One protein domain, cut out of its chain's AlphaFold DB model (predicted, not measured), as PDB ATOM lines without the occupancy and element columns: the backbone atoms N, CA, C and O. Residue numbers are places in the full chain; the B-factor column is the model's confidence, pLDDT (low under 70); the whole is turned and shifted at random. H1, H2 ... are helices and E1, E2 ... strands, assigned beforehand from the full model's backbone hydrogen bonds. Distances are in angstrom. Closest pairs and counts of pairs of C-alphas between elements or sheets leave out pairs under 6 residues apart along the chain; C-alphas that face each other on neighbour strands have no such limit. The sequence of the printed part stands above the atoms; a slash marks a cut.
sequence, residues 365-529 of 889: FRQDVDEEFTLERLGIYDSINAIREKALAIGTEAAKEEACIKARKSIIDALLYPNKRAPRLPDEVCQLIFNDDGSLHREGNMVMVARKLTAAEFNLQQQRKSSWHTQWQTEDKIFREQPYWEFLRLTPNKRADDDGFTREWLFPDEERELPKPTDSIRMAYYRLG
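AT A GLANCE: This is residues 365 to 529 of the 889 residues of a protein of Deltaproteobacteria bacterium (UniProt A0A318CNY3). A strongly twisted three-stranded sheet lies in the middle, with a pair of helices, H4 and H5, capping the end where E1 finishes and E2 begins. H6 packs at the other end of E2 and joins it to a long helical hairpin of H1 and H2, while the short H3 sits beside E3. The printed part has 165 residues, with six named helices and three named strands in the order H1 H2 H3 E1 H4 H5 E2 H6 E3; the class is mixed, helices and strands. The sheet order is E2 E1 E3, all antiparallel. The whole is compact, with a radius of gyration of the C-alphas of 16.0 A, and rounded, spanning 42 by 40 by 34 A.

HOW THE PARTS SIT: The inner strand E1, residues 446 to 453, has edge strands E2, residues 484 to 489, and E3, residues 520 to 528, as antiparallel neighbours. N 451 and O 486 are 2.8 A apart, and N 448 and O 522 are 2.8 A apart, both within hydrogen-bond range. H6, residues 500 to 506, only grazes the sheet with residues 500 to 505; its closest C-alphas to E2 are those of Phe 501 and Arg 489, 5.6 A. E2, H6 and E3 form a split strand-helix-strand unit, two strands running the same way with E1 between them, and its crossover is right-handed. H2, residues 397 to 416, touches H6 with residues 400 to 404 alone, about perpendicular at 79 degrees; the closest C-alphas, of Cys 404 and Thr 502, are 5.9 A apart. H1, residues 381 to 394, and H2 are a helical hairpin; they touch at a shallow tilt of 14 degrees, opposite ways, with the C-alphas of Ala 391 and Ala 399 closest at 5.0 A. H5, residues 467 to 480, only grazes the sheet; its closest C-alphas to E2 are those of Gln 473 and Tyr 484, 5.7 A. H4, residues 455 to 462, is close to H5 but not clearly touching, with the C-alphas of Gln 462 and Thr 470 closest at 6.9 A. H3, residues 427 to 433, only grazes the sheet; the C-alphas of Ile 433 and Tyr 525 are its closest to E3, 6.4 A. In the six named helices every O i to N i+4 pair is within hydrogen-bond range.

IN THESE COORDINATES: E1 is 21.4 A long, E2 16.8 A and E3 25.9 A. H2 is 28.9 A, H1 20.4 A and H5 20.0 A. H1 begins at C-alpha 381 (6.655, 22.342, -8.008), and E3 ends at C-alpha 528 (6.042, -10.742, -11.925).

THE WHOLE: The two farthest C-alphas, of Ala 393 and Gly 529, are 48.1 A apart. The printed part has no cut. The links H3 to E1 and H6 to E3 are long, and residues 463 to 468 stand free. The mean pLDDT of the printed part is 71.1; 77 residues are under 70, among them residues 423 to 444 and 455 to 486.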
ATOM      1  N   PHE A 365      -1.666  -1.369  -7.728       76.25
ATOM      2  CA  PHE A 365      -1.790   0.020  -7.300       76.25
ATOM      3  C   PHE A 365      -1.268   0.153  -5.874       76.25
ATOM      4  O   PHE A 365      -1.732  -0.571  -4.989       76.25
ATOM      5  N   ARG A 366      -0.343   1.090  -5.628       74.50
ATOM      6  CA  ARG A 366       0.015   1.446  -4.251       74.50
ATOM      7  C   ARG A 366      -1.087   2.300  -3.625       74.50
ATOM      8  O   ARG A 366      -1.445   3.336  -4.179       74.50
ATOM      9  N   GLN A 367      -1.622   1.839  -2.497       62.72
ATOM     10  CA  GLN A 367      -2.666   2.504  -1.722       62.72
ATOM     11  C   GLN A 367      -2.106   3.530  -0.736       62.72
ATOM     12  O   GLN A 367      -2.799   4.497  -0.453       62.72
ATOM     13  N   ASP A 368      -0.899   3.336  -0.197       60.88
ATOM     14  CA  ASP A 368      -0.336   4.305   0.744       60.88
ATOM     15  C   ASP A 368      -0.066   5.648   0.083       60.88
ATOM     16  O   ASP A 368       0.608   5.756  -0.951       60.88
ATOM     17  N   VAL A 369      -0.594   6.684   0.723       57.34
ATOM     18  CA  VAL A 369      -0.288   8.056   0.389       57.34
ATOM     19  C   VAL A 369       0.927   8.483   1.185       57.34
ATOM     20  O   VAL A 369       0.837   8.953   2.313       57.34
ATOM     21  N   ASP A 370       2.081   8.346   0.548       63.91
ATOM     22  CA  ASP A 370       3.308   8.903   1.076       63.91
ATOM     23  C   ASP A 370       3.334  10.425   0.827       63.91
ATOM     24  O   ASP A 370       3.551  10.893  -0.300       63.91
ATOM     25  N   GLU A 371       3.049  11.209   1.874       68.69
ATOM     26  CA  GLU A 371       3.171  12.673   1.864       68.69
ATOM     27  C   GLU A 371       4.631  13.137   1.689       68.69
ATOM     28  O   GLU A 371       4.872  14.330   1.494       68.69
ATOM     29  N   GLU A 372       5.618  12.233   1.707       72.62
ATOM     30  CA  GLU A 372       6.993  12.568   1.358       72.62
ATOM     31  C   GLU A 372       7.173  12.832  -0.139       72.62
ATOM     32  O   GLU A 372       7.953  13.710  -0.494       72.62
ATOM     33  N   PHE A 373       6.409  12.180  -1.024       80.25
ATOM     34  CA  PHE A 373       6.546  12.305  -2.487       80.25
ATOM     35  C   PHE A 373       5.695  13.431  -3.101       80.25
ATOM     36  O   PHE A 373       5.165  13.293  -4.204       80.25
ATOM     37  N   THR A 374       5.523  14.553  -2.399       87.44
ATOM     38  CA  THR A 374       4.825  15.734  -2.942       87.44
ATOM     39  C   THR A 374       5.683  16.512  -3.936       87.44
ATOM     40  O   THR A 374       6.912  16.450  -3.886       87.44
ATOM     41  N   LEU A 375       5.055  17.285  -4.832       88.50
ATOM     42  CA  LEU A 375       5.783  18.142  -5.780       88.50
ATOM     43  C   LEU A 375       6.774  19.089  -5.084       88.50
ATOM     44  O   LEU A 375       7.850  19.359  -5.622       88.50
ATOM     45  N   GLU A 376       6.407  19.598  -3.906       88.88
ATOM     46  CA  GLU A 376       7.260  20.458  -3.083       88.88
ATOM     47  C   GLU A 376       8.483  19.712  -2.544       88.88
ATOM     48  O   GLU A 376       9.612  20.175  -2.705       88.88
ATOM     49  N   ARG A 377       8.281  18.535  -1.942       86.44
ATOM     50  CA  ARG A 377       9.368  17.746  -1.342       86.44
ATOM     51  C   ARG A 377      10.290  17.117  -2.382       86.44
ATOM     52  O   ARG A 377      11.485  16.974  -2.135       86.44
ATOM     53  N   LEU A 378       9.760  16.822  -3.567       86.44
ATOM     54  CA  LEU A 378      10.546  16.468  -4.749       86.44
ATOM     55  C   LEU A 378      11.278  17.679  -5.358       86.44
ATOM     56  O   LEU A 378      12.125  17.507  -6.230       86.44
ATOM     57  N   GLY A 379      10.980  18.906  -4.913       88.25
ATOM     58  CA  GLY A 379      11.631  20.131  -5.381       88.25
ATOM     59  C   GLY A 379      11.296  20.504  -6.827       88.25
ATOM     60  O   GLY A 379      12.078  21.196  -7.477       88.25
ATOM     61  N   ILE A 380      10.159  20.033  -7.349       90.25
ATOM     62  CA  ILE A 380       9.769  20.187  -8.761       90.25
ATOM     63  C   ILE A 380       8.556  21.092  -8.976       90.25
ATOM     64  O   ILE A 380       8.282  21.452 -10.121       90.25
ATOM     65  N   TYR A 381       7.851  21.495  -7.914       92.19
ATOM     66  CA  TYR A 381       6.655  22.342  -8.008       92.19
ATOM     67  C   TYR A 381       6.893  23.636  -8.805       92.19
ATOM     68  O   TYR A 381       6.215  23.883  -9.804       92.19
ATOM     69  N   ASP A 382       7.906  24.422  -8.429       91.88
ATOM     70  CA  ASP A 382       8.209  25.695  -9.098       91.88
ATOM     71  C   ASP A 382       8.602  25.495 -10.566       91.88
ATOM     72  O   ASP A 382       8.202  26.267 -11.437       91.88
ATOM     73  N   SER A 383       9.337  24.418 -10.863       91.12
ATOM     74  CA  SER A 383       9.716  24.059 -12.232       91.12
ATOM     75  C   SER A 383       8.491  23.711 -13.079       91.12
ATOM     76  O   SER A 383       8.380  24.158 -14.221       91.12
ATOM     77  N   ILE A 384       7.552  22.937 -12.530       91.69
ATOM     78  CA  ILE A 384       6.306  22.565 -13.211       91.69
ATOM     79  C   ILE A 384       5.449  23.806 -13.487       91.69
ATOM     80  O   ILE A 384       4.964  23.977 -14.608       91.69
ATOM     81  N   ASN A 385       5.334  24.716 -12.519       92.56
ATOM     82  CA  ASN A 385       4.631  25.983 -12.715       92.56
ATOM     83  C   ASN A 385       5.302  26.865 -13.770       92.56
ATOM     84  O   ASN A 385       4.620  27.393 -14.646       92.56
ATOM     85  N   ALA A 386       6.631  26.973 -13.761       92.88
ATOM     86  CA  ALA A 386       7.359  27.726 -14.779       92.88
ATOM     87  C   ALA A 386       7.163  27.143 -16.194       92.88
ATOM     88  O   ALA A 386       6.993  27.894 -17.159       92.88
ATOM     89  N   ILE A 387       7.146  25.809 -16.325       93.31
ATOM     90  CA  ILE A 387       6.838  25.114 -17.586       93.31
ATOM     91  C   ILE A 387       5.430  25.484 -18.074       93.31
ATOM     92  O   ILE A 387       5.254  25.817 -19.249       93.31
ATOM     93  N   ARG A 388       4.443  25.456 -17.172       93.38
ATOM     94  CA  ARG A 388       3.045  25.797 -17.460       93.38
ATOM     95  C   ARG A 388       2.882  27.254 -17.902       93.38
ATOM     96  O   ARG A 388       2.312  27.497 -18.965       93.38
ATOM     97  N   GLU A 389       3.403  28.209 -17.133       93.44
ATOM     98  CA  GLU A 389       3.312  29.646 -17.444       93.44
ATOM     99  C   GLU A 389       3.945  29.972 -18.799       93.44
ATOM    100  O   GLU A 389       3.385  30.719 -19.604       93.44
ATOM    101  N   LYS A 390       5.079  29.336 -19.117       94.31
ATOM    102  CA  LYS A 390       5.724  29.492 -20.424       94.31
ATOM    103  C   LYS A 390       4.841  28.999 -21.573       94.31
ATOM    104  O   LYS A 390       4.789  29.650 -22.614       94.31
ATOM    105  N   ALA A 391       4.156  27.869 -21.411       93.12
ATOM    106  CA  ALA A 391       3.239  27.365 -22.433       93.12
ATOM    107  C   ALA A 391       2.001  28.254 -22.601       93.12
ATOM    108  O   ALA A 391       1.585  28.498 -23.734       93.12
ATOM    109  N   LEU A 392       1.454  28.789 -21.503       91.44
ATOM    110  CA  LEU A 392       0.358  29.760 -21.551       91.44
ATOM    111  C   LEU A 392       0.761  31.046 -22.280       91.44
ATOM    112  O   LEU A 392      -0.011  31.536 -23.098       91.44
ATOM    113  N   ALA A 393       1.982  31.539 -22.057       93.88
ATOM    114  CA  ALA A 393       2.507  32.712 -22.757       93.88
ATOM    115  C   ALA A 393       2.664  32.494 -24.276       93.88
ATOM    116  O   ALA A 393       2.527  33.441 -25.046       93.88
ATOM    117  N   ILE A 394       2.941  31.260 -24.717       95.25
ATOM    118  CA  ILE A 394       3.004  30.903 -26.146       95.25
ATOM    119  C   ILE A 394       1.595  30.743 -26.742       95.25
ATOM    120  O   ILE A 394       1.379  31.065 -27.908       95.25
ATOM    121  N   GLY A 395       0.636  30.239 -25.958       90.44
ATOM    122  CA  GLY A 395      -0.788  30.230 -26.309       90.44
ATOM    123  C   GLY A 395      -1.217  29.214 -27.376       90.44
ATOM    124  O   GLY A 395      -2.331  29.315 -27.885       90.44
ATOM    125  N   THR A 396      -0.379  28.230 -27.728       91.31
ATOM    126  CA  THR A 396      -0.709  27.190 -28.726       91.31
ATOM    127  C   THR A 396      -0.924  25.823 -28.077       91.31
ATOM    128  O   THR A 396      -0.319  25.517 -27.050       91.31
ATOM    129  N   GLU A 397      -1.746  24.959 -28.684       85.88
ATOM    130  CA  GLU A 397      -1.922  23.585 -28.178       85.88
ATOM    131  C   GLU A 397      -0.620  22.772 -28.250       85.88
ATOM    132  O   GLU A 397      -0.315  22.047 -27.308       85.88
ATOM    133  N   ALA A 398       0.214  22.987 -29.274       86.44
ATOM    134  CA  ALA A 398       1.540  22.367 -29.365       86.44
ATOM    135  C   ALA A 398       2.450  22.747 -28.178       86.44
ATOM    136  O   ALA A 398       3.188  21.910 -27.664       86.44
ATOM    137  N   ALA A 399       2.373  23.993 -27.692       87.25
ATOM    138  CA  ALA A 399       3.128  24.416 -26.513       87.25
ATOM    139  C   ALA A 399       2.606  23.770 -25.219       87.25
ATOM    140  O   ALA A 399       3.399  23.453 -24.329       87.25
ATOM    141  N   LYS A 400       1.289  23.550 -25.107       87.19
ATOM    142  CA  LYS A 400       0.695  22.832 -23.968       87.19
ATOM    143  C   LYS A 400       1.080  21.352 -23.973       87.19
ATOM    144  O   LYS A 400       1.409  20.820 -22.916       87.19
ATOM    145  N   GLU A 401       1.100  20.715 -25.140       85.06
ATOM    146  CA  GLU A 401       1.587  19.341 -25.321       85.06
ATOM    147  C   GLU A 401       3.074  19.226 -24.932       85.06
ATOM    148  O   GLU A 401       3.453  18.396 -24.103       85.06
ATOM    149  N   GLU A 402       3.919  20.146 -25.411       85.38
ATOM    150  CA  GLU A 402       5.338  20.188 -25.040       85.38
ATOM    151  C   GLU A 402       5.543  20.408 -23.527       85.38
ATOM    152  O   GLU A 402       6.427  19.799 -22.914       85.38
ATOM    153  N   ALA A 403       4.717  21.245 -22.893       87.69
ATOM    154  CA  ALA A 403       4.725  21.425 -21.444       87.69
ATOM    155  C   ALA A 403       4.326  20.152 -20.687       87.69
ATOM    156  O   ALA A 403       4.977  19.824 -19.693       87.69
ATOM    157  N   CYS A 404       3.329  19.405 -21.172       85.25
ATOM    158  CA  CYS A 404       2.964  18.107 -20.605       85.25
ATOM    159  C   CYS A 404       4.152  17.137 -20.649       85.25
ATOM    160  O   CYS A 404       4.489  16.520 -19.639       85.25
ATOM    161  N   ILE A 405       4.851  17.053 -21.786       81.75
ATOM    162  CA  ILE A 405       6.062  16.230 -21.932       81.75
ATOM    163  C   ILE A 405       7.143  16.646 -20.921       81.75
ATOM    164  O   ILE A 405       7.694  15.789 -20.225       81.75
ATOM    165  N   LYS A 406       7.424  17.949 -20.797       86.12
ATOM    166  CA  LYS A 406       8.460  18.469 -19.886       86.12
ATOM    167  C   LYS A 406       8.131  18.235 -18.417       86.12
ATOM    168  O   LYS A 406       8.999  17.771 -17.687       86.12
ATOM    169  N   ALA A 407       6.897  18.504 -17.992       85.88
ATOM    170  CA  ALA A 407       6.478  18.296 -16.607       85.88
ATOM    171  C   ALA A 407       6.622  16.825 -16.190       85.88
ATOM    172  O   ALA A 407       7.142  16.527 -15.118       85.88
ATOM    173  N   ARG A 408       6.238  15.890 -17.068       80.88
ATOM    174  CA  ARG A 408       6.401  14.448 -16.823       80.88
ATOM    175  C   ARG A 408       7.851  14.036 -16.708       80.88
ATOM    176  O   ARG A 408       8.192  13.282 -15.803       80.88
ATOM    177  N   LYS A 409       8.700  14.550 -17.602       79.81
ATOM    178  CA  LYS A 409      10.139  14.317 -17.525       79.81
ATOM    179  C   LYS A 409      10.702  14.817 -16.194       79.81
ATOM    180  O   LYS A 409      11.398  14.061 -15.535       79.81
ATOM    181  N   SER A 410      10.331  16.023 -15.753       85.44
ATOM    182  CA  SER A 410      10.754  16.550 -14.448       85.44
ATOM    183  C   SER A 410      10.334  15.654 -13.281       85.44
ATOM    184  O   SER A 410      11.113  15.471 -12.351       85.44
ATOM    185  N   ILE A 411       9.133  15.071 -13.333       83.19
ATOM    186  CA  ILE A 411       8.656  14.134 -12.308       83.19
ATOM    187  C   ILE A 411       9.471  12.837 -12.331       83.19
ATOM    188  O   ILE A 411       9.944  12.404 -11.287       83.19
ATOM    189  N   ILE A 412       9.672  12.236 -13.507       78.88
ATOM    190  CA  ILE A 412      10.459  11.001 -13.658       78.88
ATOM    191  C   ILE A 412      11.909  11.216 -13.201       78.88
ATOM    192  O   ILE A 412      12.419  10.425 -12.409       78.88
ATOM    193  N   ASP A 413      12.543  12.311 -13.629       80.44
ATOM    194  CA  ASP A 413      13.917  12.652 -13.255       80.44
ATOM    195  C   ASP A 413      14.047  12.840 -11.734       80.44
ATOM    196  O   ASP A 413      15.018  12.373 -11.140       80.44
ATOM    197  N   ALA A 414      13.062  13.467 -11.080       82.56
ATOM    198  CA  ALA A 414      13.066  13.648  -9.627       82.56
ATOM    199  C   ALA A 414      12.906  12.332  -8.848       82.56
ATOM    200  O   ALA A 414      13.463  12.201  -7.760       82.56
ATOM    201  N   LEU A 415      12.176  11.356  -9.400       78.25
ATOM    202  CA  LEU A 415      12.034  10.026  -8.800       78.25
ATOM    203  C   LEU A 415      13.300   9.174  -8.965       78.25
ATOM    204  O   LEU A 415      13.673   8.449  -8.045       78.25
ATOM    205  N   LEU A 416      13.950   9.254 -10.129       74.12
ATOM    206  CA  LEU A 416      15.140   8.467 -10.468       74.12
ATOM    207  C   LEU A 416      16.427   9.026  -9.873       74.12
ATOM    208  O   LEU A 416      17.308   8.277  -9.447       74.12
ATOM    209  N   TYR A 417      16.540  10.349  -9.859       78.75
ATOM    210  CA  TYR A 417      17.743  11.062  -9.454       78.75
ATOM    211  C   TYR A 417      17.422  12.068  -8.343       78.75
ATOM    212  O   TYR A 417      17.679  13.267  -8.498       78.75
ATOM    213  N   PRO A 418      16.874  11.605  -7.202       73.94
ATOM    214  CA  PRO A 418      16.507  12.487  -6.113       73.94
ATOM    215  C   PRO A 418      17.753  13.198  -5.581       73.94
ATOM    216  O   PRO A 418      18.778  12.600  -5.228       73.94
ATOM    217  N   ASN A 419      17.661  14.519  -5.503       71.56
ATOM    218  CA  ASN A 419      18.616  15.370  -4.810       71.56
ATOM    219  C   ASN A 419      18.692  14.989  -3.316       71.56
ATOM    220  O   ASN A 419      17.816  14.327  -2.773       71.56
ATOM    221  N   LYS A 420      19.760  15.402  -2.612       64.94
ATOM    222  CA  LYS A 420      20.073  14.939  -1.235       64.94
ATOM    223  C   LYS A 420      18.948  15.106  -0.195       64.94
ATOM    224  O   LYS A 420      19.058  14.527   0.878       64.94
ATOM    225  N   ARG A 421      17.944  15.940  -0.471       64.56
ATOM    226  CA  ARG A 421      16.805  16.238   0.412       64.56
ATOM    227  C   ARG A 421      15.476  15.655  -0.083       64.56
ATOM    228  O   ARG A 421      14.500  15.765   0.645       64.56
ATOM    229  N   ALA A 422      15.439  15.092  -1.289       70.00
ATOM    230  CA  ALA A 422      14.240  14.481  -1.840       70.00
ATOM    231  C   ALA A 422      14.076  13.048  -1.310       70.00
ATOM    232  O   ALA A 422      15.082  12.362  -1.077       70.00
ATOM    233  N   PRO A 423      12.827  12.590  -1.124       66.88
ATOM    234  CA  PRO A 423      12.552  11.212  -0.745       66.88
ATOM    235  C   PRO A 423      13.082  10.251  -1.812       66.88
ATOM    236  O   PRO A 423      13.109  10.562  -3.007       66.88
ATOM    237  N   ARG A 424      13.517   9.068  -1.378       68.62
ATOM    238  CA  ARG A 424      14.008   8.019  -2.275       68.62
ATOM    239  C   ARG A 424      13.009   6.890  -2.324       68.62
ATOM    240  O   ARG A 424      12.631   6.349  -1.287       68.62
ATOM    241  N   LEU A 425      12.611   6.519  -3.532       66.25
ATOM    242  CA  LEU A 425      11.889   5.274  -3.727       66.25
ATOM    243  C   LEU A 425      12.781   4.094  -3.314       66.25
ATOM    244  O   LEU A 425      13.989   4.152  -3.558       66.25
ATOM    245  N   PRO A 426      12.218   3.028  -2.716       64.50
ATOM    246  CA  PRO A 426      12.973   1.808  -2.468       64.50
ATOM    247  C   PRO A 426      13.568   1.274  -3.773       64.50
ATOM    248  O   PRO A 426      12.872   1.234  -4.791       64.50
ATOM    249  N   ASP A 427      14.823   0.826  -3.734       63.41
ATOM    250  CA  ASP A 427      15.548   0.367  -4.927       63.41
ATOM    251  C   ASP A 427      14.789  -0.738  -5.680       63.41
ATOM    252  O   ASP A 427      14.729  -0.731  -6.908       63.41
ATOM    253  N   GLU A 428      14.120  -1.635  -4.954       59.91
ATOM    254  CA  GLU A 428      13.275  -2.696  -5.519       59.91
ATOM    255  C   GLU A 428      12.107  -2.141  -6.351       59.91
ATOM    256  O   GLU A 428      11.771  -2.678  -7.405       59.91
ATOM    257  N   VAL A 429      11.500  -1.033  -5.915       62.19
ATOM    258  CA  VAL A 429      10.396  -0.377  -6.631       62.19
ATOM    259  C   VAL A 429      10.926   0.355  -7.864       62.19
ATOM    260  O   VAL A 429      10.320   0.266  -8.930       62.19
ATOM    261  N   CYS A 430      12.081   1.020  -7.756       67.06
ATOM    262  CA  CYS A 430      12.750   1.635  -8.905       67.06
ATOM    263  C   CYS A 430      13.074   0.606  -9.994       67.06
ATOM    264  O   CYS A 430      12.742   0.836 -11.156       67.06
ATOM    265  N   GLN A 431      13.636  -0.547  -9.619       64.56
ATOM    266  CA  GLN A 431      13.981  -1.637 -10.543       64.56
ATOM    267  C   GLN A 431      12.756  -2.263 -11.230       64.56
ATOM    268  O   GLN A 431      12.861  -2.763 -12.347       64.56
ATOM    269  N   LEU A 432      11.579  -2.241 -10.597       63.50
ATOM    270  CA  LEU A 432      10.336  -2.726 -11.212       63.50
ATOM    271  C   LEU A 432       9.735  -1.727 -12.209       63.50
ATOM    272  O   LEU A 432       8.973  -2.114 -13.105       63.50
ATOM    273  N   ILE A 433      10.036  -0.441 -12.032       63.50
ATOM    274  CA  ILE A 433       9.366   0.648 -12.739       63.50
ATOM    275  C   ILE A 433      10.205   1.178 -13.888       63.50
ATOM    276  O   ILE A 433       9.631   1.425 -14.950       63.50
ATOM    277  N   PHE A 434      11.520   1.299 -13.712       67.94
ATOM    278  CA  PHE A 434      12.433   1.943 -14.649       67.94
ATOM    279  C   PHE A 434      13.528   0.985 -15.152       67.94
ATOM    280  O   PHE A 434      13.956   0.080 -14.443       67.94
ATOM    281  N   ASN A 435      13.963   1.181 -16.395       65.56
ATOM    282  CA  ASN A 435      15.169   0.610 -16.986       65.56
ATOM    283  C   ASN A 435      16.409   1.360 -16.466       65.56
ATOM    284  O   ASN A 435      16.299   2.484 -15.974       65.56
ATOM    285  N   ASP A 436      17.597   0.786 -16.671       64.25
ATOM    286  CA  ASP A 436      18.883   1.395 -16.281       64.25
ATOM    287  C   ASP A 436      19.124   2.785 -16.911       64.25
ATOM    288  O   ASP A 436      19.895   3.588 -16.385       64.25
ATOM    289  N   ASP A 437      18.457   3.086 -18.032       59.97
ATOM    290  CA  ASP A 437      18.512   4.373 -18.739       59.97
ATOM    291  C   ASP A 437      17.460   5.400 -18.267       59.97
ATOM    292  O   ASP A 437      17.381   6.501 -18.816       59.97
ATOM    293  N   GLY A 438      16.643   5.046 -17.268       59.75
ATOM    294  CA  GLY A 438      15.583   5.889 -16.714       59.75
ATOM    295  C   GLY A 438      14.250   5.868 -17.474       59.75
ATOM    296  O   GLY A 438      13.294   6.532 -17.069       59.75
ATOM    297  N   SER A 439      14.129   5.102 -18.562       63.66
ATOM    298  CA  SER A 439      12.833   4.861 -19.218       63.66
ATOM    299  C   SER A 439      11.985   3.849 -18.433       63.66
ATOM    300  O   SER A 439      12.512   3.110 -17.616       63.66
ATOM    301  N   LEU A 440      10.663   3.774 -18.632       63.59
ATOM    302  CA  LEU A 440       9.829   2.796 -17.908       63.59
ATOM    303  C   LEU A 440      10.106   1.353 -18.381       63.59
ATOM    304  O   LEU A 440      10.064   1.074 -19.578       63.59
ATOM    305  N   HIS A 441      10.303   0.420 -17.441       56.19
ATOM    306  CA  HIS A 441      10.699  -0.979 -17.673       56.19
ATOM    307  C   HIS A 441       9.723  -1.749 -18.588       56.19
ATOM    308  O   HIS A 441      10.109  -2.726 -19.239       56.19
ATOM    309  N   ARG A 442       8.441  -1.347 -18.651       56.69
ATOM    310  CA  ARG A 442       7.396  -1.968 -19.491       56.69
ATOM    311  C   ARG A 442       6.344  -0.946 -19.924       56.69
ATOM    312  O   ARG A 442       5.895  -0.143 -19.106       56.69
ATOM    313  N   GLU A 443       5.881  -1.047 -21.172       55.19
ATOM    314  CA  GLU A 443       4.675  -0.366 -21.670       55.19
ATOM    315  C   GLU A 443       3.471  -0.767 -20.792       55.19
ATOM    316  O   GLU A 443       2.873  -1.826 -20.981       55.19
ATOM    317  N   GLY A 444       3.145   0.030 -19.768       58.84
ATOM    318  CA  GLY A 444       2.038  -0.263 -18.855       58.84
ATOM    319  C   GLY A 444       2.238   0.109 -17.386       58.84
ATOM    320  O   GLY A 444       1.233   0.194 -16.686       58.84
ATOM    321  N   ASN A 445       3.465   0.379 -16.925       72.31
ATOM    322  CA  ASN A 445       3.672   0.992 -15.606       72.31
ATOM    323  C   ASN A 445       3.153   2.443 -15.617       72.31
ATOM    324  O   ASN A 445       3.244   3.148 -16.624       72.31
ATOM    325  N   MET A 446       2.570   2.887 -14.508       74.50
ATOM    326  CA  MET A 446       1.886   4.170 -14.399       74.50
ATOM    327  C   MET A 446       2.501   5.032 -13.303       74.50
ATOM    328  O   MET A 446       2.671   4.579 -12.174       74.50
ATOM    329  N   VAL A 447       2.745   6.300 -13.635       74.38
ATOM    330  CA  VAL A 447       2.922   7.367 -12.648       74.38
ATOM    331  C   VAL A 447       1.616   8.152 -12.592       74.38
ATOM    332  O   VAL A 447       1.038   8.503 -13.625       74.38
ATOM    333  N   MET A 448       1.129   8.398 -11.385       76.25
ATOM    334  CA  MET A 448      -0.105   9.121 -11.098       76.25
ATOM    335  C   MET A 448       0.196  10.272 -10.133       76.25
ATOM    336  O   MET A 448       1.191  10.242  -9.415       76.25
ATOM    337  N   VAL A 449      -0.676  11.270 -10.088       76.25
ATOM    338  CA  VAL A 449      -0.738  12.293  -9.041       76.25
ATOM    339  C   VAL A 449      -1.948  12.003  -8.174       76.25
ATOM    340  O   VAL A 449      -3.040  11.833  -8.702       76.25
ATOM    341  N   ALA A 450      -1.761  11.962  -6.862       76.50
ATOM    342  CA  ALA A 450      -2.817  11.996  -5.865       76.50
ATOM    343  C   ALA A 450      -2.973  13.423  -5.332       76.50
ATOM    344  O   ALA A 450      -2.020  14.003  -4.807       76.50
ATOM    345  N   ARG A 451      -4.182  13.973  -5.434       77.31
ATOM    346  CA  ARG A 451      -4.560  15.286  -4.912       77.31
ATOM    347  C   ARG A 451      -5.454  15.148  -3.693       77.31
ATOM    348  O   ARG A 451      -6.475  14.475  -3.756       77.31
ATOM    349  N   LYS A 452      -5.104  15.848  -2.619       74.69
ATOM    350  CA  LYS A 452      -5.902  15.920  -1.392       74.69
ATOM    351  C   LYS A 452      -7.210  16.680  -1.648       74.69
ATOM    352  O   LYS A 452      -7.165  17.814  -2.118       74.69
ATOM    353  N   LEU A 453      -8.341  16.069  -1.309       68.00
ATOM    354  CA  LEU A 453      -9.688  16.633  -1.356       68.00
ATOM    355  C   LEU A 453     -10.202  16.915   0.064       68.00
ATOM    356  O   LEU A 453      -9.961  16.161   1.013       68.00
ATOM    357  N   THR A 454     -10.980  17.980   0.200       70.00
ATOM    358  CA  THR A 454     -11.838  18.244   1.356       70.00
ATOM    359  C   THR A 454     -13.050  17.303   1.365       70.00
ATOM    360  O   THR A 454     -13.424  16.719   0.349       70.00
ATOM    361  N   ALA A 455     -13.722  17.175   2.515       63.47
ATOM    362  CA  ALA A 455     -14.935  16.359   2.622       63.47
ATOM    363  C   ALA A 455     -16.072  16.842   1.698       63.47
ATOM    364  O   ALA A 455     -16.819  16.027   1.161       63.47
ATOM    365  N   ALA A 456     -16.184  18.156   1.482       64.56
ATOM    366  CA  ALA A 456     -17.177  18.734   0.580       64.56
ATOM    367  C   ALA A 456     -16.875  18.405  -0.893       64.56
ATOM    368  O   ALA A 456     -17.774  17.986  -1.621       64.56
ATOM    369  N   GLU A 457     -15.611  18.527  -1.315       66.06
ATOM    370  CA  GLU A 457     -15.170  18.174  -2.672       66.06
ATOM    371  C   GLU A 457     -15.353  16.682  -2.950       66.06
ATOM    372  O   GLU A 457     -15.879  16.313  -3.999       66.06
ATOM    373  N   PHE A 458     -14.991  15.826  -1.991       62.09
ATOM    374  CA  PHE A 458     -15.229  14.390  -2.078       62.09
ATOM    375  C   PHE A 458     -16.718  14.090  -2.284       62.09
ATOM    376  O   PHE A 458     -17.071  13.458  -3.275       62.09
ATOM    377  N   ASN A 459     -17.606  14.608  -1.428       57.88
ATOM    378  CA  ASN A 459     -19.051  14.367  -1.525       57.88
ATOM    379  C   ASN A 459     -19.663  14.855  -2.850       57.88
ATOM    380  O   ASN A 459     -20.571  14.218  -3.383       57.88
ATOM    381  N   LEU A 460     -19.161  15.959  -3.407       63.97
ATOM    382  CA  LEU A 460     -19.593  16.455  -4.715       63.97
ATOM    383  C   LEU A 460     -19.115  15.540  -5.857       63.97
ATOM    384  O   LEU A 460     -19.869  15.263  -6.793       63.97
ATOM    385  N   GLN A 461     -17.880  15.036  -5.774       58.78
ATOM    386  CA  GLN A 461     -17.333  14.091  -6.752       58.78
ATOM    387  C   GLN A 461     -17.975  12.693  -6.655       58.78
ATOM    388  O   GLN A 461     -18.101  12.020  -7.680       58.78
ATOM    389  N   GLN A 462     -18.435  12.276  -5.468       52.41
ATOM    390  CA  GLN A 462     -19.135  11.004  -5.231       52.41
ATOM    391  C   GLN A 462     -20.396  10.837  -6.088       52.41
ATOM    392  O   GLN A 462     -20.722   9.734  -6.511       52.41
ATOM    393  N   GLN A 463     -21.077  11.934  -6.421       50.16
ATOM    394  CA  GLN A 463     -22.261  11.900  -7.284       50.16
ATOM    395  C   GLN A 463     -21.928  11.640  -8.767       50.16
ATOM    396  O   GLN A 463     -22.836  11.443  -9.570       50.16
ATOM    397  N   ARG A 464     -20.640  11.677  -9.148       45.69
ATOM    398  CA  ARG A 464     -20.186  11.725 -10.550       45.69
ATOM    399  C   ARG A 464     -19.187  10.628 -10.950       45.69
ATOM    400  O   ARG A 464     -18.859  10.549 -12.132       45.69
ATOM    401  N   LYS A 465     -18.665   9.811 -10.025       49.50
ATOM    402  CA  LYS A 465     -17.545   8.878 -10.292       49.50
ATOM    403  C   LYS A 465     -17.831   7.428  -9.882       49.50
ATOM    404  O   LYS A 465     -18.735   7.147  -9.105       49.50
ATOM    405  N   SER A 466     -17.037   6.504 -10.437       46.19
ATOM    406  CA  SER A 466     -17.129   5.061 -10.186       46.19
ATOM    407  C   SER A 466     -16.869   4.717  -8.721       46.19
ATOM    408  O   SER A 466     -15.911   5.197  -8.113       46.19
ATOM    409  N   SER A 467     -17.638   3.778  -8.205       45.88
ATOM    410  CA  SER A 467     -17.649   3.343  -6.811       45.88
ATOM    411  C   SER A 467     -16.367   2.752  -6.235       45.88
ATOM    412  O   SER A 467     -16.185   2.735  -5.021       45.88
ATOM    413  N   TRP A 468     -15.461   2.260  -7.073       47.72
ATOM    414  CA  TRP A 468     -14.185   1.707  -6.610       47.72
ATOM    415  C   TRP A 468     -13.238   2.790  -6.099       47.72
ATOM    416  O   TRP A 468     -12.417   2.535  -5.223       47.72
ATOM    417  N   HIS A 469     -13.375   4.017  -6.607       48.97
ATOM    418  CA  HIS A 469     -12.655   5.164  -6.067       48.97
ATOM    419  C   HIS A 469     -13.193   5.517  -4.675       48.97
ATOM    420  O   HIS A 469     -12.414   5.749  -3.756       48.97
ATOM    421  N   THR A 470     -14.514   5.433  -4.497       52.22
ATOM    422  CA  THR A 470     -15.209   5.645  -3.224       52.22
ATOM    423  C   THR A 470     -14.755   4.676  -2.149       52.22
ATOM    424  O   THR A 470     -14.357   5.115  -1.079       52.22
ATOM    425  N   GLN A 471     -14.784   3.370  -2.421       50.47
ATOM    426  CA  GLN A 471     -14.427   2.381  -1.407       50.47
ATOM    427  C   GLN A 471     -12.947   2.502  -1.012       50.47
ATOM    428  O   GLN A 471     -12.655   2.547   0.174       50.47
ATOM    429  N   TRP A 472     -12.034   2.718  -1.966       52.97
ATOM    430  CA  TRP A 472     -10.617   2.950  -1.659       52.97
ATOM    431  C   TRP A 472     -10.382   4.206  -0.798       52.97
ATOM    432  O   TRP A 472      -9.624   4.165   0.168       52.97
ATOM    433  N   GLN A 473     -11.050   5.321  -1.114       53.41
ATOM    434  CA  GLN A 473     -10.938   6.572  -0.351       53.41
ATOM    435  C   GLN A 473     -11.545   6.456   1.057       53.41
ATOM    436  O   GLN A 473     -11.054   7.079   1.999       53.41
ATOM    437  N   THR A 474     -12.609   5.664   1.203       51.47
ATOM    438  CA  THR A 474     -13.221   5.341   2.497       51.47
ATOM    439  C   THR A 474     -12.288   4.466   3.338       51.47
ATOM    440  O   THR A 474     -12.086   4.762   4.510       51.47
ATOM    441  N   GLU A 475     -11.642   3.460   2.738       52.31
ATOM    442  CA  GLU A 475     -10.608   2.652   3.396       52.31
ATOM    443  C   GLU A 475      -9.453   3.530   3.919       52.31
ATOM    444  O   GLU A 475      -9.137   3.501   5.107       52.31
ATOM    445  N   ASP A 476      -8.848   4.363   3.067       53.31
ATOM    446  CA  ASP A 476      -7.660   5.149   3.439       53.31
ATOM    447  C   ASP A 476      -7.946   6.155   4.574       53.31
ATOM    448  O   ASP A 476      -7.158   6.293   5.517       53.31
ATOM    449  N   LYS A 477      -9.135   6.773   4.563       50.91
ATOM    450  CA  LYS A 477      -9.574   7.681   5.629       50.91
ATOM    451  C   LYS A 477      -9.753   6.978   6.968       50.91
ATOM    452  O   LYS A 477      -9.321   7.506   7.992       50.91
ATOM    453  N   ILE A 478     -10.403   5.816   6.988       47.75
ATOM    454  CA  ILE A 478     -10.773   5.180   8.259       47.75
ATOM    455  C   ILE A 478      -9.616   4.346   8.840       47.75
ATOM    456  O   ILE A 478      -9.475   4.210  10.062       47.75
ATOM    457  N   PHE A 479      -8.728   3.826   7.988       50.00
ATOM    458  CA  PHE A 479      -7.586   3.033   8.442       50.00
ATOM    459  C   PHE A 479      -6.396   3.871   8.893       50.00
ATOM    460  O   PHE A 479      -5.697   3.446   9.815       50.00
ATOM    461  N   ARG A 480      -6.180   5.045   8.286       52.50
ATOM    462  CA  ARG A 480      -4.941   5.817   8.466       52.50
ATOM    463  C   ARG A 480      -5.148   7.277   8.876       52.50
ATOM    464  O   ARG A 480      -4.172   8.019   8.913       52.50
ATOM    465  N   GLU A 481      -6.392   7.689   9.144       53.56
ATOM    466  CA  GLU A 481      -6.781   9.097   9.362       53.56
ATOM    467  C   GLU A 481      -6.369  10.018   8.197       53.56
ATOM    468  O   GLU A 481      -6.172  11.225   8.354       53.56
ATOM    469  N   GLN A 482      -6.232   9.442   7.002       55.19
ATOM    470  CA  GLN A 482      -5.791  10.154   5.814       55.19
ATOM    471  C   GLN A 482      -6.958  10.938   5.186       55.19
ATOM    472  O   GLN A 482      -8.132  10.599   5.349       55.19
ATOM    473  N   PRO A 483      -6.676  12.042   4.484       54.94
ATOM    474  CA  PRO A 483      -7.698  12.821   3.790       54.94
ATOM    475  C   PRO A 483      -8.205  12.090   2.532       54.94
ATOM    476  O   PRO A 483      -7.662  11.072   2.123       54.94
ATOM    477  N   TYR A 484      -9.241  12.618   1.881       60.28
ATOM    478  CA  TYR A 484      -9.718  12.072   0.605       60.28
ATOM    479  C   TYR A 484      -8.728  12.387  -0.531       60.28
ATOM    480  O   TYR A 484      -8.139  13.464  -0.526       60.28
ATOM    481  N   TRP A 485      -8.559  11.497  -1.517       66.62
ATOM    482  CA  TRP A 485      -7.549  11.667  -2.581       66.62
ATOM    483  C   TRP A 485      -8.076  11.429  -3.997       66.62
ATOM    484  O   TRP A 485      -8.498  10.323  -4.314       66.62
ATOM    485  N   GLU A 486      -7.990  12.412  -4.888       69.62
ATOM    486  CA  GLU A 486      -8.248  12.236  -6.322       69.62
ATOM    487  C   GLU A 486      -6.978  11.784  -7.053       69.62
ATOM    488  O   GLU A 486      -5.937  12.418  -6.916       69.62
ATOM    489  N   PHE A 487      -7.058  10.727  -7.869       70.56
ATOM    490  CA  PHE A 487      -5.933  10.310  -8.712       70.56
ATOM    491  C   PHE A 487      -6.062  10.832 -10.140       70.56
ATOM    492  O   PHE A 487      -7.103  10.682 -10.779       70.56
ATOM    493  N   LEU A 488      -4.963  11.363 -10.665       70.06
ATOM    494  CA  LEU A 488      -4.804  11.828 -12.038       70.06
ATOM    495  C   LEU A 488      -3.628  11.084 -12.670       70.06
ATOM    496  O   LEU A 488      -2.523  11.066 -12.135       70.06
ATOM    497  N   ARG A 489      -3.843  10.434 -13.811       70.56
ATOM    498  CA  ARG A 489      -2.771   9.715 -14.508       70.56
ATOM    499  C   ARG A 489      -1.794  10.697 -15.163       70.56
ATOM    500  O   ARG A 489      -2.216  11.594 -15.881       70.56
ATOM    501  N   LEU A 490      -0.489  10.484 -15.000       67.56
ATOM    502  CA  LEU A 490       0.526  11.326 -15.634       67.56
ATOM    503  C   LEU A 490       1.254  10.669 -16.807       67.56
ATOM    504  O   LEU A 490       1.620  11.363 -17.742       67.56
ATOM    505  N   THR A 491       1.515   9.364 -16.813       63.97
ATOM    506  CA  THR A 491       2.361   8.789 -17.878       63.97
ATOM    507  C   THR A 491       1.614   8.535 -19.196       63.97
ATOM    508  O   THR A 491       0.579   7.848 -19.186       63.97
ATOM    509  N   PRO A 492       2.154   8.994 -20.349       56.69
ATOM    510  CA  PRO A 492       1.725   8.520 -21.653       56.69
ATOM    511  C   PRO A 492       2.244   7.094 -21.839       56.69
ATOM    512  O   PRO A 492       3.434   6.817 -21.704       56.69
ATOM    513  N   ASN A 493       1.333   6.183 -22.168       50.97
ATOM    514  CA  ASN A 493       1.688   4.902 -22.758       50.97
ATOM    515  C   ASN A 493       1.321   5.050 -24.230       50.97
ATOM    516  O   ASN A 493       0.146   5.281 -24.512       50.97
ATOM    517  N   LYS A 494       2.203   4.758 -25.186       47.84
ATOM    518  CA  LYS A 494       1.659   4.066 -26.365       47.84
ATOM    519  C   LYS A 494       1.196   2.717 -25.821       47.84
ATOM    520  O   LYS A 494       2.003   1.878 -25.461       47.84
ATOM    521  N   ARG A 495      -0.074   2.606 -25.416       47.84
ATOM    522  CA  ARG A 495      -1.203   2.311 -26.299       47.84
ATOM    523  C   ARG A 495      -2.487   3.143 -26.120       47.84
ATOM    524  O   ARG A 495      -3.575   2.594 -26.262       47.84
ATOM    525  N   ALA A 496      -2.378   4.441 -25.879       39.72
ATOM    526  CA  ALA A 496      -3.232   5.424 -26.555       39.72
ATOM    527  C   ALA A 496      -2.617   6.800 -26.315       39.72
ATOM    528  O   ALA A 496      -2.512   7.216 -25.165       39.72
ATOM    529  N   ASP A 497      -2.185   7.457 -27.388       46.03
ATOM    530  CA  ASP A 497      -1.689   8.831 -27.380       46.03
ATOM    531  C   ASP A 497      -2.807   9.780 -26.907       46.03
ATOM    532  O   ASP A 497      -3.565  10.323 -27.708       46.03
ATOM    533  N   ASP A 498      -2.947   9.916 -25.591       51.56
ATOM    534  CA  ASP A 498      -3.796  10.905 -24.945       51.56
ATOM    535  C   ASP A 498      -3.036  11.512 -23.764       51.56
ATOM    536  O   ASP A 498      -2.912  10.926 -22.683       51.56
ATOM    537  N   ASP A 499      -2.510  12.713 -23.993       52.03
ATOM    538  CA  ASP A 499      -1.971  13.580 -22.949       52.03
ATOM    539  C   ASP A 499      -3.073  14.132 -22.028       52.03
ATOM    540  O   ASP A 499      -2.754  14.819 -21.056       52.03
ATOM    541  N   GLY A 500      -4.344  13.803 -22.287       56.09
ATOM    542  CA  GLY A 500      -5.555  14.319 -21.657       56.09
ATOM    543  C   GLY A 500      -5.468  14.485 -20.149       56.09
ATOM    544  O   GLY A 500      -5.754  15.564 -19.660       56.09
ATOM    545  N   PHE A 501      -4.959  13.509 -19.393       64.94
ATOM    546  CA  PHE A 501      -4.880  13.646 -17.929       64.94
ATOM    547  C   PHE A 501      -3.763  14.576 -17.451       64.94
ATOM    548  O   PHE A 501      -3.967  15.348 -16.517       64.94
ATOM    549  N   THR A 502      -2.591  14.555 -18.096       74.88
ATOM    550  CA  THR A 502      -1.517  15.519 -17.781       74.88
ATOM    551  C   THR A 502      -1.924  16.926 -18.213       74.88
ATOM    552  O   THR A 502      -1.641  17.897 -17.515       74.88
ATOM    553  N   ARG A 503      -2.631  17.025 -19.343       77.88
ATOM    554  CA  ARG A 503      -3.176  18.256 -19.908       77.88
ATOM    555  C   ARG A 503      -4.283  18.837 -19.034       77.88
ATOM    556  O   ARG A 503      -4.238  20.032 -18.773       77.88
ATOM    557  N   GLU A 504      -5.218  18.022 -18.559       76.06
ATOM    558  CA  GLU A 504      -6.264  18.408 -17.601       76.06
ATOM    559  C   GLU A 504      -5.670  18.817 -16.251       76.06
ATOM    560  O   GLU A 504      -6.188  19.716 -15.601       76.06
ATOM    561  N   TRP A 505      -4.579  18.181 -15.822       82.31
ATOM    562  CA  TRP A 505      -3.914  18.522 -14.567       82.31
ATOM    563  C   TRP A 505      -3.108  19.827 -14.648       82.31
ATOM    564  O   TRP A 505      -3.225  20.673 -13.764       82.31
ATOM    565  N   LEU A 506      -2.301  20.017 -15.699       85.62
ATOM    566  CA  LEU A 506      -1.493  21.231 -15.886       85.62
ATOM    567  C   LEU A 506      -2.325  22.426 -16.352       85.62
ATOM    568  O   LEU A 506      -2.028  23.570 -16.008       85.62
ATOM    569  N   PHE A 507      -3.352  22.179 -17.156       86.56
ATOM    570  CA  PHE A 507      -4.181  23.201 -17.783       86.56
ATOM    571  C   PHE A 507      -5.668  22.851 -17.596       86.56
ATOM    572  O   PHE A 507      -6.343  22.554 -18.588       86.56
ATOM    573  N   PRO A 508      -6.162  22.840 -16.344       81.12
ATOM    574  CA  PRO A 508      -7.558  22.537 -16.053       81.12
ATOM    575  C   PRO A 508      -8.502  23.593 -16.638       81.12
ATOM    576  O   PRO A 508      -8.131  24.763 -16.760       81.12
ATOM    577  N   ASP A 509      -9.729  23.178 -16.955       71.44
ATOM    578  CA  ASP A 509     -10.842  24.091 -17.233       71.44
ATOM    579  C   ASP A 509     -11.250  24.855 -15.958       71.44
ATOM    580  O   ASP A 509     -10.883  24.456 -14.850       71.44
ATOM    581  N   GLU A 510     -12.033  25.932 -16.094       57.75
ATOM    582  CA  GLU A 510     -12.353  26.900 -15.020       57.75
ATOM    583  C   GLU A 510     -12.953  26.287 -13.732       57.75
ATOM    584  O   GLU A 510     -12.936  26.925 -12.682       57.75
ATOM    585  N   GLU A 511     -13.439  25.042 -13.776       58.28
ATOM    586  CA  GLU A 511     -14.001  24.313 -12.629       58.28
ATOM    587  C   GLU A 511     -12.986  23.459 -11.837       58.28
ATOM    588  O   GLU A 511     -13.336  22.936 -10.776       58.28
ATOM    589  N   ARG A 512     -11.747  23.267 -12.320       63.94
ATOM    590  CA  ARG A 512     -10.738  22.410 -11.662       63.94
ATOM    591  C   ARG A 512      -9.513  23.204 -11.201       63.94
ATOM    592  O   ARG A 512      -9.035  24.116 -11.863       63.94
ATOM    593  N   GLU A 513      -8.969  22.816 -10.050       71.00
ATOM    594  CA  GLU A 513      -7.813  23.489  -9.450       71.00
ATOM    595  C   GLU A 513      -6.481  23.157 -10.147       71.00
ATOM    596  O   GLU A 513      -6.260  22.041 -10.629       71.00
ATOM    597  N   LEU A 514      -5.557  24.120 -10.114       84.38
ATOM    598  CA  LEU A 514      -4.179  24.004 -10.607       84.38
ATOM    599  C   LEU A 514      -3.345  22.988  -9.804       84.38
ATOM    600  O   LEU A 514      -3.737  22.632  -8.689       84.38
ATOM    601  N   PRO A 515      -2.190  22.526 -10.329       87.00
ATOM    602  CA  PRO A 515      -1.242  21.722  -9.559       87.00
ATOM    603  C   PRO A 515      -0.915  22.376  -8.212       87.00
ATOM    604  O   PRO A 515      -0.658  23.578  -8.155       87.00
ATOM    605  N   LYS A 516      -0.919  21.590  -7.132       87.38
ATOM    606  CA  LYS A 516      -0.623  22.066  -5.769       87.38
ATOM    607  C   LYS A 516       0.756  21.585  -5.308       87.38
ATOM    608  O   LYS A 516       1.157  20.485  -5.680       87.38
ATOM    609  N   PRO A 517       1.458  22.325  -4.428       86.75
ATOM    610  CA  PRO A 517       2.703  21.842  -3.819       86.75
ATOM    611  C   PRO A 517       2.525  20.488  -3.115       86.75
ATOM    612  O   PRO A 517       3.437  19.668  -3.107       86.75
ATOM    613  N   THR A 518       1.324  20.251  -2.573       85.50
ATOM    614  CA  THR A 518       0.903  19.041  -1.854       85.50
ATOM    615  C   THR A 518       0.385  17.918  -2.755       85.50
ATOM    616  O   THR A 518       0.061  16.849  -2.239       85.50
ATOM    617  N   ASP A 519       0.281  18.126  -4.072       85.81
ATOM    618  CA  ASP A 519      -0.029  17.041  -5.008       85.81
ATOM    619  C   ASP A 519       1.102  16.000  -4.928       85.81
ATOM    620  O   ASP A 519       2.287  16.343  -4.981       85.81
ATOM    621  N   SER A 520       0.744  14.728  -4.754       83.44
ATOM    622  CA  SER A 520       1.687  13.670  -4.396       83.44
ATOM    623  C   SER A 520       1.844  12.628  -5.496       83.44
ATOM    624  O   SER A 520       0.861  12.183  -6.083       83.44
ATOM    625  N   ILE A 521       3.077  12.229  -5.800       80.06
ATOM    626  CA  ILE A 521       3.382  11.316  -6.905       80.06
ATOM    627  C   ILE A 521       3.205   9.859  -6.469       80.06
ATOM    628  O   ILE A 521       3.657   9.430  -5.409       80.06
ATOM    629  N   ARG A 522       2.513   9.080  -7.297       78.00
ATOM    630  CA  ARG A 522       2.090   7.703  -7.025       78.00
ATOM    631  C   ARG A 522       2.457   6.790  -8.167       78.00
ATOM    632  O   ARG A 522       2.596   7.225  -9.307       78.00
ATOM    633  N   MET A 523       2.575   5.508  -7.855       75.62
ATOM    634  CA  MET A 523       2.992   4.507  -8.820       75.62
ATOM    635  C   MET A 523       2.048   3.316  -8.805       75.62
ATOM    636  O   MET A 523       1.609   2.856  -7.751       75.62
ATOM    637  N   ALA A 524       1.767   2.818 -10.001       76.94
ATOM    638  CA  ALA A 524       1.154   1.522 -10.209       76.94
ATOM    639  C   ALA A 524       1.991   0.755 -11.235       76.94
ATOM    640  O   ALA A 524       2.441   1.327 -12.229       76.94
ATOM    641  N   TYR A 525       2.281  -0.511 -10.969       75.69
ATOM    642  CA  TYR A 525       3.311  -1.240 -11.704       75.69
ATOM    643  C   TYR A 525       2.995  -2.728 -11.807       75.69
ATOM    644  O   TYR A 525       2.206  -3.276 -11.037       75.69
ATOM    645  N   TYR A 526       3.610  -3.393 -12.782       76.88
ATOM    646  CA  TYR A 526       3.515  -4.841 -12.920       76.88
ATOM    647  C   TYR A 526       4.508  -5.554 -12.002       76.88
ATOM    648  O   TYR A 526       5.718  -5.361 -12.114       76.88
ATOM    649  N   ARG A 527       4.006  -6.460 -11.162       78.06
ATOM    650  CA  ARG A 527       4.813  -7.447 -10.437       78.06
ATOM    651  C   ARG A 527       4.786  -8.775 -11.175       78.06
ATOM    652  O   ARG A 527       3.729  -9.215 -11.618       78.06
ATOM    653  N   LEU A 528       5.940  -9.424 -11.302       78.12
ATOM    654  CA  LEU A 528       6.042 -10.742 -11.925       78.12
ATOM    655  C   LEU A 528       5.354 -11.821 -11.082       78.12
ATOM    656  O   LEU A 528       5.507 -11.861  -9.865       78.12
ATOM    657  N   GLY A 529       4.626 -12.702 -11.757       81.19
ATOM    658  CA  GLY A 529       4.082 -13.924 -11.181       81.19
ATOM    659  C   GLY A 529       4.787 -15.183 -11.694       81.19
ATOM    660  O   GLY A 529       5.764 -15.091 -12.444       81.19
TER     661      GLY A 529